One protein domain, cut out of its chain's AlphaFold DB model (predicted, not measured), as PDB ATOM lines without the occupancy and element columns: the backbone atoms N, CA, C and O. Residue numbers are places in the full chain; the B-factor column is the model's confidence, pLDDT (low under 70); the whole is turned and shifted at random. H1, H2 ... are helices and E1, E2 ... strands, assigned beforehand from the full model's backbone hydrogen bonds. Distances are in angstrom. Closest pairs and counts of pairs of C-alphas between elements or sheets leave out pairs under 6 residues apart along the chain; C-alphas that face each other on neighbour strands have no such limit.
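This is residues 15 to 95 of the 96 residues of an uncharacterized protein of Desulfovibrio psychrotolerans (UniProt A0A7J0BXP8). A small antiparallel sheet, order E2, E1, E3, has both helices over one face, in two layers: H1 over E1, the longer H2 over edge strand E3. The printed part has 81 residues, with three named strands and two named helices in the order E1, E2, E3, H1, H2, class mixed; the whole is compact, radius of gyration of the C-alphas 11.7 A, spanning 34 by 25 by 24 A.

E1, residues 15 to 19, 13.1 A, begins at C-alpha 15 (5.789, 34.690, -37.777). E2 is residues 25 to 28, 9.6 A; E3, 36 to 42, 18.0 A; H1, 43 to 53, 15.2 A. H2, 74 to 93, 28.2 A, ends at C-alpha 93 (-3.416, 33.271, -26.377).

Within hydrogen-bond range are N 18 and O 26 in the hairpin E1 and E2, 2.9 A, and N 17 and O 39 between E1 and E3, 2.8 A. H2's closest C-alphas to E3 are Gly 85 and Leu 38, 4.2 A. H1 and H2 touch at a steep tilt of 56 degrees, opposite ways, closest C-alphas Leu 49 and Leu 88, 6.9 A; H2 does so with residues 88 to 92 alone. In both helices every O i to N i+4 pair is within range.

The printed part has no cut. The link H1 to H2 is long; pLDDT is under 70 at residues 57 to 74 and 94 to 95.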
ATOM      1  N   SER A  15       4.800  33.624 -37.738       82.19
ATOM      2  CA  SER A  15       5.789  34.690 -37.777       82.19
ATOM      3  C   SER A  15       6.087  35.115 -36.346       82.19
ATOM      4  O   SER A  15       5.329  34.807 -35.424       82.19
ATOM      5  N   VAL A  16       7.191  35.820 -36.165       83.62
ATOM      6  CA  VAL A  16       7.606  36.414 -34.902       83.62
ATOM      7  C   VAL A  16       7.546  37.925 -35.074       83.62
ATOM      8  O   VAL A  16       8.147  38.476 -35.995       83.62
ATOM      9  N   ALA A  17       6.790  38.596 -34.212       84.12
ATOM     10  CA  ALA A  17       6.917  40.033 -34.042       84.12
ATOM     11  C   ALA A  17       8.143  40.290 -33.165       84.12
ATOM     12  O   ALA A  17       8.229  39.768 -32.050       84.12
ATOM     13  N   CYS A  18       9.083  41.076 -33.668       81.75
ATOM     14  CA  CYS A  18      10.286  41.461 -32.952       81.75
ATOM     15  C   CYS A  18      10.420  42.979 -32.899       81.75
ATOM     16  O   CYS A  18       9.989  43.682 -33.814       81.75
ATOM     17  N   VAL A  19      11.030  43.474 -31.827       82.75
ATOM     18  CA  VAL A  19      11.339  44.890 -31.647       82.75
ATOM     19  C   VAL A  19      12.843  45.111 -31.675       82.75
ATOM     20  O   VAL A  19      13.621  44.367 -31.075       82.75
ATOM     21  N   TRP A  20      13.242  46.146 -32.394       81.81
ATOM     22  CA  TRP A  20      14.620  46.594 -32.498       81.81
ATOM     23  C   TRP A  20      14.955  47.590 -31.385       81.81
ATOM     24  O   TRP A  20      14.074  48.236 -30.818       81.81
ATOM     25  N   ALA A  21      16.247  47.783 -31.109       72.06
ATOM     26  CA  ALA A  21      16.720  48.752 -30.114       72.06
ATOM     27  C   ALA A  21      16.273  50.204 -30.400       72.06
ATOM     28  O   ALA A  21      16.183  51.021 -29.486       72.06
ATOM     29  N   ASN A  22      15.957  50.517 -31.660       72.50
ATOM     30  CA  ASN A  22      15.409  51.807 -32.084       72.50
ATOM     31  C   ASN A  22      13.883  51.939 -31.867       72.50
ATOM     32  O   ASN A  22      13.312  52.971 -32.202       72.50
ATOM     33  N   GLY A  23      13.212  50.911 -31.334       71.56
ATOM     34  CA  GLY A  23      11.765  50.894 -31.095       71.56
ATOM     35  C   GLY A  23      10.910  50.484 -32.290       71.56
ATOM     36  O   GLY A  23       9.689  50.408 -32.148       71.56
ATOM     37  N   LYS A  24      11.516  50.172 -33.441       80.44
ATOM     38  CA  LYS A  24      10.805  49.650 -34.610       80.44
ATOM     39  C   LYS A  24      10.329  48.224 -34.356       80.44
ATOM     40  O   LYS A  24      11.097  47.393 -33.873       80.44
ATOM     41  N   ILE A  25       9.084  47.939 -34.721       82.81
ATOM     42  CA  ILE A  25       8.518  46.593 -34.697       82.81
ATOM     43  C   ILE A  25       8.482  46.052 -36.123       82.81
ATOM     44  O   ILE A  25       7.903  46.673 -37.011       82.81
ATOM     45  N   ASP A  26       9.053  44.869 -36.321       82.62
ATOM     46  CA  ASP A  26       8.956  44.122 -37.571       82.62
ATOM     47  C   ASP A  26       8.331  42.746 -37.314       82.62
ATOM     48  O   ASP A  26       8.516  42.131 -36.263       82.62
ATOM     49  N   VAL A  27       7.558  42.255 -38.287       82.44
ATOM     50  CA  VAL A  27       6.982  40.905 -38.256       82.44
ATOM     51  C   VAL A  27       7.721  40.058 -39.276       82.44
ATOM     52  O   VAL A  27       7.499  40.190 -40.482       82.44
ATOM     53  N   LEU A  28       8.592  39.188 -38.781       79.94
ATOM     54  CA  LEU A  28       9.500  38.382 -39.586       79.94
ATOM     55  C   LEU A  28       9.154  36.892 -39.468       79.94
ATOM     56  O   LEU A  28       8.586  36.465 -38.464       79.94
ATOM     57  N   PRO A  29       9.464  36.066 -40.481       78.56
ATOM     58  CA  PRO A  29       9.247  34.619 -40.401       78.56
ATOM     59  C   PRO A  29      10.125  33.941 -39.334       78.56
ATOM     60  O   PRO A  29       9.764  32.880 -38.838       78.56
ATOM     61  N   ALA A  30      11.247  34.561 -38.958       76.81
ATOM     62  CA  ALA A  30      12.153  34.103 -37.911       76.81
ATOM     63  C   ALA A  30      12.689  35.299 -37.111       76.81
ATOM     64  O   ALA A  30      12.717  36.418 -37.623       76.81
ATOM     65  N   LEU A  31      13.110  35.060 -35.865       79.81
ATOM     66  CA  LEU A  31      13.706  36.082 -35.003       79.81
ATOM     67  C   LEU A  31      15.139  36.401 -35.476       79.81
ATOM     68  O   LEU A  31      15.990  35.510 -35.411       79.81
ATOM     69  N   PRO A  32      15.432  37.630 -35.936       76.38
ATOM     70  CA  PRO A  32      16.792  38.022 -36.284       76.38
ATOM     71  C   PRO A  32      17.639  38.251 -35.027       76.38
ATOM     72  O   PRO A  32      17.138  38.623 -33.961       76.38
ATOM     73  N   GLN A  33      18.950  38.057 -35.159       76.06
ATOM     74  CA  GLN A  33      19.897  38.302 -34.079       76.06
ATOM     75  C   GLN A  33      19.975  39.808 -33.780       76.06
ATOM     76  O   GLN A  33      20.161  40.615 -34.686       76.06
ATOM     77  N   GLY A  34      19.802  40.186 -32.510       73.19
ATOM     78  CA  GLY A  34      19.802  41.589 -32.074       73.19
ATOM     79  C   GLY A  34      18.420  42.248 -31.974       73.19
ATOM     80  O   GLY A  34      18.337  43.389 -31.523       73.19
ATOM     81  N   ALA A  35      17.339  41.542 -32.324       80.56
ATOM     82  CA  ALA A  35      15.975  41.972 -32.021       80.56
ATOM     83  C   ALA A  35      15.399  41.178 -30.840       80.56
ATOM     84  O   ALA A  35      15.714  40.003 -30.641       80.56
ATOM     85  N   LEU A  36      14.527  41.816 -30.061       81.00
ATOM     86  CA  LEU A  36      13.827  41.165 -28.958       81.00
ATOM     87  C   LEU A  36      12.496  40.582 -29.451       81.00
ATOM     88  O   LEU A  36      11.722  41.305 -30.084       81.00
ATOM     89  N   PRO A  37      12.199  39.301 -29.177       81.44
ATOM     90  CA  PRO A  37      10.914  38.714 -29.530       81.44
ATOM     91  C   PRO A  37       9.810  39.298 -28.641       81.44
ATOM     92  O   PRO A  37       9.933  39.306 -27.419       81.44
ATOM     93  N   LEU A  38       8.723  39.756 -29.259       82.50
ATOM     94  CA  LEU A  38       7.516  40.207 -28.561       82.50
ATOM     95  C   LEU A  38       6.497  39.076 -28.464       82.50
ATOM     96  O   LEU A  38       6.020  38.753 -27.384       82.50
ATOM     97  N   ALA A  39       6.156  38.484 -29.610       81.81
ATOM     98  CA  ALA A  39       5.143  37.445 -29.700       81.81
ATOM     99  C   ALA A  39       5.312  36.617 -30.981       81.81
ATOM    100  O   ALA A  39       5.797  37.116 -31.999       81.81
ATOM    101  N   ALA A  40       4.872  35.359 -30.949       82.50
ATOM    102  CA  ALA A  40       4.868  34.458 -32.100       82.50
ATOM    103  C   ALA A  40       3.440  33.994 -32.412       82.50
ATOM    104  O   ALA A  40       2.629  33.794 -31.509       82.50
ATOM    105  N   GLY A  41       3.116  33.832 -33.693       81.69
ATOM    106  CA  GLY A  41       1.785  33.399 -34.108       81.69
ATOM    107  C   GLY A  41       1.476  33.661 -35.580       81.69
ATOM    108  O   GLY A  41       2.372  33.980 -36.361       81.69
ATOM    109  N   PRO A  42       0.203  33.536 -35.993       81.69
ATOM    110  CA  PRO A  42      -0.194  33.740 -37.378       81.69
ATOM    111  C   PRO A  42       0.128  35.153 -37.868       81.69
ATOM    112  O   PRO A  42      -0.327  36.120 -37.254       81.69
ATOM    113  N   ARG A  43       0.835  35.297 -39.001       78.81
ATOM    114  CA  ARG A  43       1.261  36.613 -39.540       78.81
ATOM    115  C   ARG A  43       0.124  37.634 -39.610       78.81
ATOM    116  O   ARG A  43       0.313  38.790 -39.248       78.81
ATOM    117  N   TYR A  44      -1.055  37.211 -40.068       79.44
ATOM    118  CA  TYR A  44      -2.237  38.071 -40.160       79.44
ATOM    119  C   TYR A  44      -2.705  38.564 -38.784       79.44
ATOM    120  O   TYR A  44      -2.922  39.760 -38.598       79.44
ATOM    121  N   ARG A  45      -2.804  37.656 -37.803       78.94
ATOM    122  CA  ARG A  45      -3.230  37.986 -36.436       78.94
ATOM    123  C   ARG A  45      -2.199  38.887 -35.755       78.94
ATOM    124  O   ARG A  45      -2.583  39.902 -35.190       78.94
ATOM    125  N   LEU A  46      -0.909  38.571 -35.892       80.81
ATOM    126  CA  LEU A  46       0.189  39.403 -35.397       80.81
ATOM    127  C   LEU A  46       0.154  40.804 -35.999       80.81
ATOM    128  O   LEU A  46       0.133  41.772 -35.252       80.81
ATOM    129  N   ARG A  47       0.082  40.930 -37.332       80.00
ATOM    130  CA  ARG A  47      -0.006  42.244 -37.987       80.00
ATOM    131  C   ARG A  47      -1.220  43.026 -37.512       80.00
ATOM    132  O   ARG A  47      -1.088  44.214 -37.270       80.00
ATOM    133  N   ARG A  48      -2.382  42.388 -37.362       81.50
ATOM    134  CA  ARG A  48      -3.600  43.058 -36.892       81.50
ATOM    135  C   ARG A  48      -3.466  43.544 -35.445       81.50
ATOM    136  O   ARG A  48      -3.822  44.680 -35.164       81.50
ATOM    137  N   LEU A  49      -2.922  42.716 -34.554       81.69
ATOM    138  CA  LEU A  49      -2.691  43.068 -33.150       81.69
ATOM    139  C   LEU A  49      -1.635  44.165 -32.999       81.69
ATOM    140  O   LEU A  49      -1.874  45.141 -32.294       81.69
ATOM    141  N   VAL A  50      -0.507  44.038 -33.704       81.38
ATOM    142  CA  VAL A  50       0.546  45.060 -33.741       81.38
ATOM    143  C   VAL A  50      -0.015  46.362 -34.301       81.38
ATOM    144  O   VAL A  50       0.175  47.394 -33.688       81.38
ATOM    145  N   ASN A  51      -0.777  46.340 -35.396       79.31
ATOM    146  CA  ASN A  51      -1.346  47.559 -35.977       79.31
ATOM    147  C   ASN A  51      -2.399  48.222 -35.067       79.31
ATOM    148  O   ASN A  51      -2.547  49.434 -35.089       79.31
ATOM    149  N   SER A  52      -3.108  47.440 -34.247       78.81
ATOM    150  CA  SER A  52      -4.103  47.965 -33.305       78.81
ATOM    151  C   SER A  52      -3.504  48.508 -32.005       78.81
ATOM    152  O   SER A  52      -4.136  49.351 -31.379       78.81
ATOM    153  N   ARG A  53      -2.357  47.982 -31.555       75.12
ATOM    154  CA  ARG A  53      -1.745  48.322 -30.256       75.12
ATOM    155  C   ARG A  53      -0.458  49.141 -30.367       75.12
ATOM    156  O   ARG A  53      -0.098  49.829 -29.419       75.12
ATOM    157  N   ALA A  54       0.270  49.043 -31.476       75.44
ATOM    158  CA  ALA A  54       1.499  49.799 -31.680       75.44
ATOM    159  C   ALA A  54       1.191  51.249 -32.063       75.44
ATOM    160  O   ALA A  54       0.181  51.545 -32.703       75.44
ATOM    161  N   ARG A  55       2.109  52.152 -31.715       71.88
ATOM    162  CA  ARG A  55       2.014  53.560 -32.094       71.88
ATOM    163  C   ARG A  55       2.490  53.700 -33.540       71.88
ATOM    164  O   ARG A  55       3.579  53.240 -33.881       71.88
ATOM    165  N   LEU A  56       1.681  54.312 -34.399       71.12
ATOM    166  CA  LEU A  56       2.108  54.667 -35.752       71.12
ATOM    167  C   LEU A  56       3.159  55.778 -35.664       71.12
ATOM    168  O   LEU A  56       2.945  56.793 -34.999       71.12
ATOM    169  N   ALA A  57       4.299  55.579 -36.321       63.84
ATOM    170  CA  ALA A  57       5.245  56.656 -36.578       63.84
ATOM    171  C   ALA A  57       4.620  57.704 -37.513       63.84
ATOM    172  O   ALA A  57       3.680  57.405 -38.253       63.84
ATOM    173  N   TYR A  58       5.204  58.903 -37.538       58.97
ATOM    174  CA  TYR A  58       4.776  60.007 -38.408       58.97
ATOM    175  C   TYR A  58       4.770  59.649 -39.906       58.97
ATOM    176  O   TYR A  58       3.976  60.200 -40.659       58.97
ATOM    177  N   ASP A  59       5.576  58.667 -40.329       63.25
ATOM    178  CA  ASP A  59       5.590  58.138 -41.701       63.25
ATOM    179  C   ASP A  59       4.332  57.336 -42.090       63.25
ATOM    180  O   ASP A  59       4.224  56.852 -43.218       63.25
ATOM    181  N   GLY A  60       3.406  57.086 -41.154       58.84
ATOM    182  CA  GLY A  60       2.158  56.344 -41.389       58.84
ATOM    183  C   GLY A  60       2.338  54.862 -41.755       58.84
ATOM    184  O   GLY A  60       1.361  54.160 -42.004       58.84
ATOM    185  N   ARG A  61       3.584  54.374 -41.804       62.84
ATOM    186  CA  ARG A  61       3.952  53.017 -42.246       62.84
ATOM    187  C   ARG A  61       4.732  52.218 -41.205       62.84
ATOM    188  O   ARG A  61       4.716  50.990 -41.260       62.84
ATOM    189  N   THR A  62       5.407  52.890 -40.275       67.56
ATOM    190  CA  THR A  62       6.278  52.245 -39.286       67.56
ATOM    191  C   THR A  62       5.540  52.070 -37.965       67.56
ATOM    192  O   THR A  62       5.066  53.045 -37.383       67.56
ATOM    193  N   HIS A  63       5.462  50.834 -37.473       68.69
ATOM    194  CA  HIS A  63       4.936  50.531 -36.143       68.69
ATOM    195  C   HIS A  63       6.044  50.671 -35.105       68.69
ATOM    196  O   HIS A  63       7.071  49.992 -35.182       68.69
ATOM    197  N   LEU A  64       5.831  51.555 -34.136       69.38
ATOM    198  CA  LEU A  64       6.735  51.783 -33.021       69.38
ATOM    199  C   LEU A  64       6.158  51.186 -31.742       69.38
ATOM    200  O   LEU A  64       4.960  51.290 -31.461       69.38
ATOM    201  N   CYS A  65       7.035  50.570 -30.955       62.41
ATOM    202  CA  CYS A  65       6.685  50.091 -29.630       62.41
ATOM    203  C   CYS A  65       6.417  51.297 -28.710       62.41
ATOM    204  O   CYS A  65       7.311  52.138 -28.542       62.41
ATOM    205  N   PRO A  66       5.210  51.417 -28.127       64.75
ATOM    206  CA  PRO A  66       4.911  52.487 -27.182       64.75
ATOM    207  C   PRO A  66       5.866  52.405 -25.978       64.75
ATOM    208  O   PRO A  66       6.158  51.320 -25.482       64.75
ATOM    209  N   GLY A  67       6.410  53.546 -25.544       59.25
ATOM    210  CA  GLY A  67       7.353  53.637 -24.418       59.25
ATOM    211  C   GLY A  67       8.838  53.404 -24.747       59.25
ATOM    212  O   GLY A  67       9.694  53.751 -23.938       59.25
ATOM    213  N   VAL A  68       9.194  52.901 -25.938       64.12
ATOM    214  CA  VAL A  68      10.608  52.807 -26.367       64.12
ATOM    215  C   VAL A  68      11.233  54.152 -26.773       64.12
ATOM    216  O   VAL A  68      12.367  54.402 -26.354       64.12
ATOM    217  N   PRO A  69      10.563  55.040 -27.541       58.38
ATOM    218  CA  PRO A  69      11.144  56.347 -27.865       58.38
ATOM    219  C   PRO A  69      11.195  57.299 -26.657       58.38
ATOM    220  O   PRO A  69      11.986  58.234 -26.662       58.38
ATOM    221  N   GLU A  70      10.388  57.051 -25.621       55.81
ATOM    222  CA  GLU A  70      10.256  57.896 -24.419       55.81
ATOM    223  C   GLU A  70      11.141  57.417 -23.250       55.81
ATOM    224  O   GLU A  70      11.350  58.141 -22.279       55.81
ATOM    225  N   GLY A  71      11.694  56.201 -23.330       60.34
ATOM    226  CA  GLY A  71      12.574  55.658 -22.302       60.34
ATOM    227  C   GLY A  71      13.944  56.338 -22.309       60.34
ATOM    228  O   GLY A  71      14.748  56.101 -23.210       60.34
ATOM    229  N   ALA A  72      14.241  57.127 -21.275       58.31
ATOM    230  CA  ALA A  72      15.552  57.755 -21.091       58.31
ATOM    231  C   ALA A  72      16.677  56.729 -20.833       58.31
ATOM    232  O   ALA A  72      17.821  56.944 -21.228       58.31
ATOM    233  N   THR A  73      16.339  55.579 -20.236       69.56
ATOM    234  CA  THR A  73      17.295  54.535 -19.826       69.56
ATOM    235  C   THR A  73      16.999  53.212 -20.532       69.56
ATOM    236  O   THR A  73      15.843  52.890 -20.814       69.56
ATOM    237  N   GLY A  74      18.033  52.402 -20.790       68.06
ATOM    238  CA  GLY A  74      17.886  51.077 -21.409       68.06
ATOM    239  C   GLY A  74      16.892  50.163 -20.679       68.06
ATOM    240  O   GLY A  74      16.109  49.474 -21.328       68.06
ATOM    241  N   GLU A  75      16.843  50.223 -19.346       75.31
ATOM    242  CA  GLU A  75      15.876  49.474 -18.529       75.31
ATOM    243  C   GLU A  75      14.429  49.926 -18.742       75.31
ATOM    244  O   GLU A  75      13.534  49.087 -18.840       75.31
ATOM    245  N   ALA A  76      14.185  51.233 -18.886       71.06
ATOM    246  CA  ALA A  76      12.852  51.761 -19.170       71.06
ATOM    247  C   ALA A  76      12.353  51.277 -20.540       71.06
ATOM    248  O   ALA A  76      11.215  50.819 -20.665       71.06
ATOM    249  N   LYS A  77      13.239  51.275 -21.547       70.81
ATOM    250  CA  LYS A  77      12.944  50.711 -22.873       70.81
ATOM    251  C   LYS A  77      12.647  49.214 -22.786       70.81
ATOM    252  O   LYS A  77      11.698  48.742 -23.406       70.81
ATOM    253  N   LEU A  78      13.422  48.470 -21.996       75.31
ATOM    254  CA  LEU A  78      13.233  47.032 -21.816       75.31
ATOM    255  C   LEU A  78      11.908  46.708 -21.107       75.31
ATOM    256  O   LEU A  78      11.211  45.779 -21.513       75.31
ATOM    257  N   ASN A  79      11.540  47.482 -20.084       79.69
ATOM    258  CA  ASN A  79      10.274  47.329 -19.369       79.69
ATOM    259  C   ASN A  79       9.074  47.644 -20.265       79.69
ATOM    260  O   ASN A  79       8.120  46.868 -20.276       79.69
ATOM    261  N   ALA A  80       9.148  48.706 -21.072       78.00
ATOM    262  CA  ALA A  80       8.117  49.021 -22.059       78.00
ATOM    263  C   ALA A  80       7.936  47.878 -23.074       78.00
ATOM    264  O   ALA A  80       6.821  47.414 -23.311       78.00
ATOM    265  N   VAL A  81       9.045  47.347 -23.606       80.19
ATOM    266  CA  VAL A  81       9.037  46.189 -24.514       80.19
ATOM    267  C   VAL A  81       8.432  44.950 -23.855       80.19
ATOM    268  O   VAL A  81       7.626  44.262 -24.479       80.19
ATOM    269  N   ARG A  82       8.789  44.655 -22.598       81.06
ATOM    270  CA  ARG A  82       8.243  43.509 -21.855       81.06
ATOM    271  C   ARG A  82       6.742  43.642 -21.621       81.06
ATOM    272  O   ARG A  82       6.028  42.665 -21.828       81.06
ATOM    273  N   ALA A  83       6.273  44.820 -21.214       82.38
ATOM    274  CA  ALA A  83       4.851  45.081 -21.008       82.38
ATOM    275  C   ALA A  83       4.067  44.888 -22.315       82.38
ATOM    276  O   ALA A  83       3.108  44.121 -22.360       82.38
ATOM    277  N   PHE A  84       4.554  45.483 -23.405       82.12
ATOM    278  CA  PHE A  84       3.933  45.366 -24.720       82.12
ATOM    279  C   PHE A  84       3.944  43.928 -25.262       82.12
ATOM    280  O   PHE A  84       2.946  43.446 -25.801       82.12
ATOM    281  N   GLY A  85       5.058  43.210 -25.098       82.50
ATOM    282  CA  GLY A  85       5.173  41.802 -25.478       82.50
ATOM    283  C   GLY A  85       4.191  40.919 -24.712       82.50
ATOM    284  O   GLY A  85       3.510  40.094 -25.322       82.50
ATOM    285  N   LYS A  86       4.048  41.145 -23.400       83.19
ATOM    286  CA  LYS A  86       3.081  40.430 -22.562       83.19
ATOM    287  C   LYS A  86       1.650  40.645 -23.057       83.19
ATOM    288  O   LYS A  86       0.952  39.663 -23.285       83.19
ATOM    289  N   GLU A  87       1.249  41.888 -23.323       82.62
ATOM    290  CA  GLU A  87      -0.086  42.181 -23.858       82.62
ATOM    291  C   GLU A  87      -0.342  41.524 -25.219       82.62
ATOM    292  O   GLU A  87      -1.434  41.014 -25.477       82.62
ATOM    293  N   LEU A  88       0.650  41.539 -26.115       81.62
ATOM    294  CA  LEU A  88       0.533  40.887 -27.419       81.62
ATOM    295  C   LEU A  88       0.410  39.372 -27.278       81.62
ATOM    296  O   LEU A  88      -0.381  38.751 -27.989       81.62
ATOM    297  N   GLN A  89       1.176  38.776 -26.368       80.12
ATOM    298  CA  GLN A  89       1.129  37.347 -26.105       80.12
ATOM    299  C   GLN A  89      -0.220  36.942 -25.499       80.12
ATOM    300  O   GLN A  89      -0.849  36.007 -26.000       80.12
ATOM    301  N   GLU A  90      -0.706  37.685 -24.505       82.31
ATOM    302  CA  GLU A  90      -2.037  37.508 -23.915       82.31
ATOM    303  C   GLU A  90      -3.143  37.693 -24.957       82.31
ATOM    304  O   GLU A  90      -4.112  36.950 -24.952       82.31
ATOM    305  N   ALA A  91      -2.994  38.606 -25.916       79.56
ATOM    306  CA  ALA A  91      -3.975  38.794 -26.983       79.56
ATOM    307  C   ALA A  91      -3.979  37.674 -28.036       79.56
ATOM    308  O   ALA A  91      -5.002  37.412 -28.669       79.56
ATOM    309  N   ILE A  92      -2.838  37.017 -28.261       74.75
ATOM    310  CA  ILE A  92      -2.754  35.855 -29.157       74.75
ATOM    311  C   ILE A  92      -3.315  34.607 -28.475       74.75
ATOM    312  O   ILE A  92      -4.012  33.836 -29.139       74.75
ATOM    313  N   GLN A  93      -2.995  34.417 -27.190       73.81
ATOM    314  CA  GLN A  93      -3.416  33.271 -26.377       73.81
ATOM    315  C   GLN A  93      -4.872  33.392 -25.905       73.81
ATOM    316  O   GLN A  93      -5.608  32.414 -25.933       73.81
ATOM    317  N   GLY A  94      -5.304  34.597 -25.537       66.94
ATOM    318  CA  GLY A  94      -6.641  34.947 -25.056       66.94
ATOM    319  C   GLY A  94      -7.676  35.154 -26.159       66.94
ATOM    320  O   GLY A  94      -8.654  35.864 -25.946       66.94
ATOM    321  N   ALA A  95      -7.477  34.548 -27.335       54.25
ATOM    322  CA  ALA A  95      -8.531  34.391 -28.331       54.25
ATOM    323  C   ALA A  95      -9.582  33.401 -27.791       54.25
ATOM    324  O   ALA A  95      -9.578  32.225 -28.152       54.25
TER     325      ALA A  95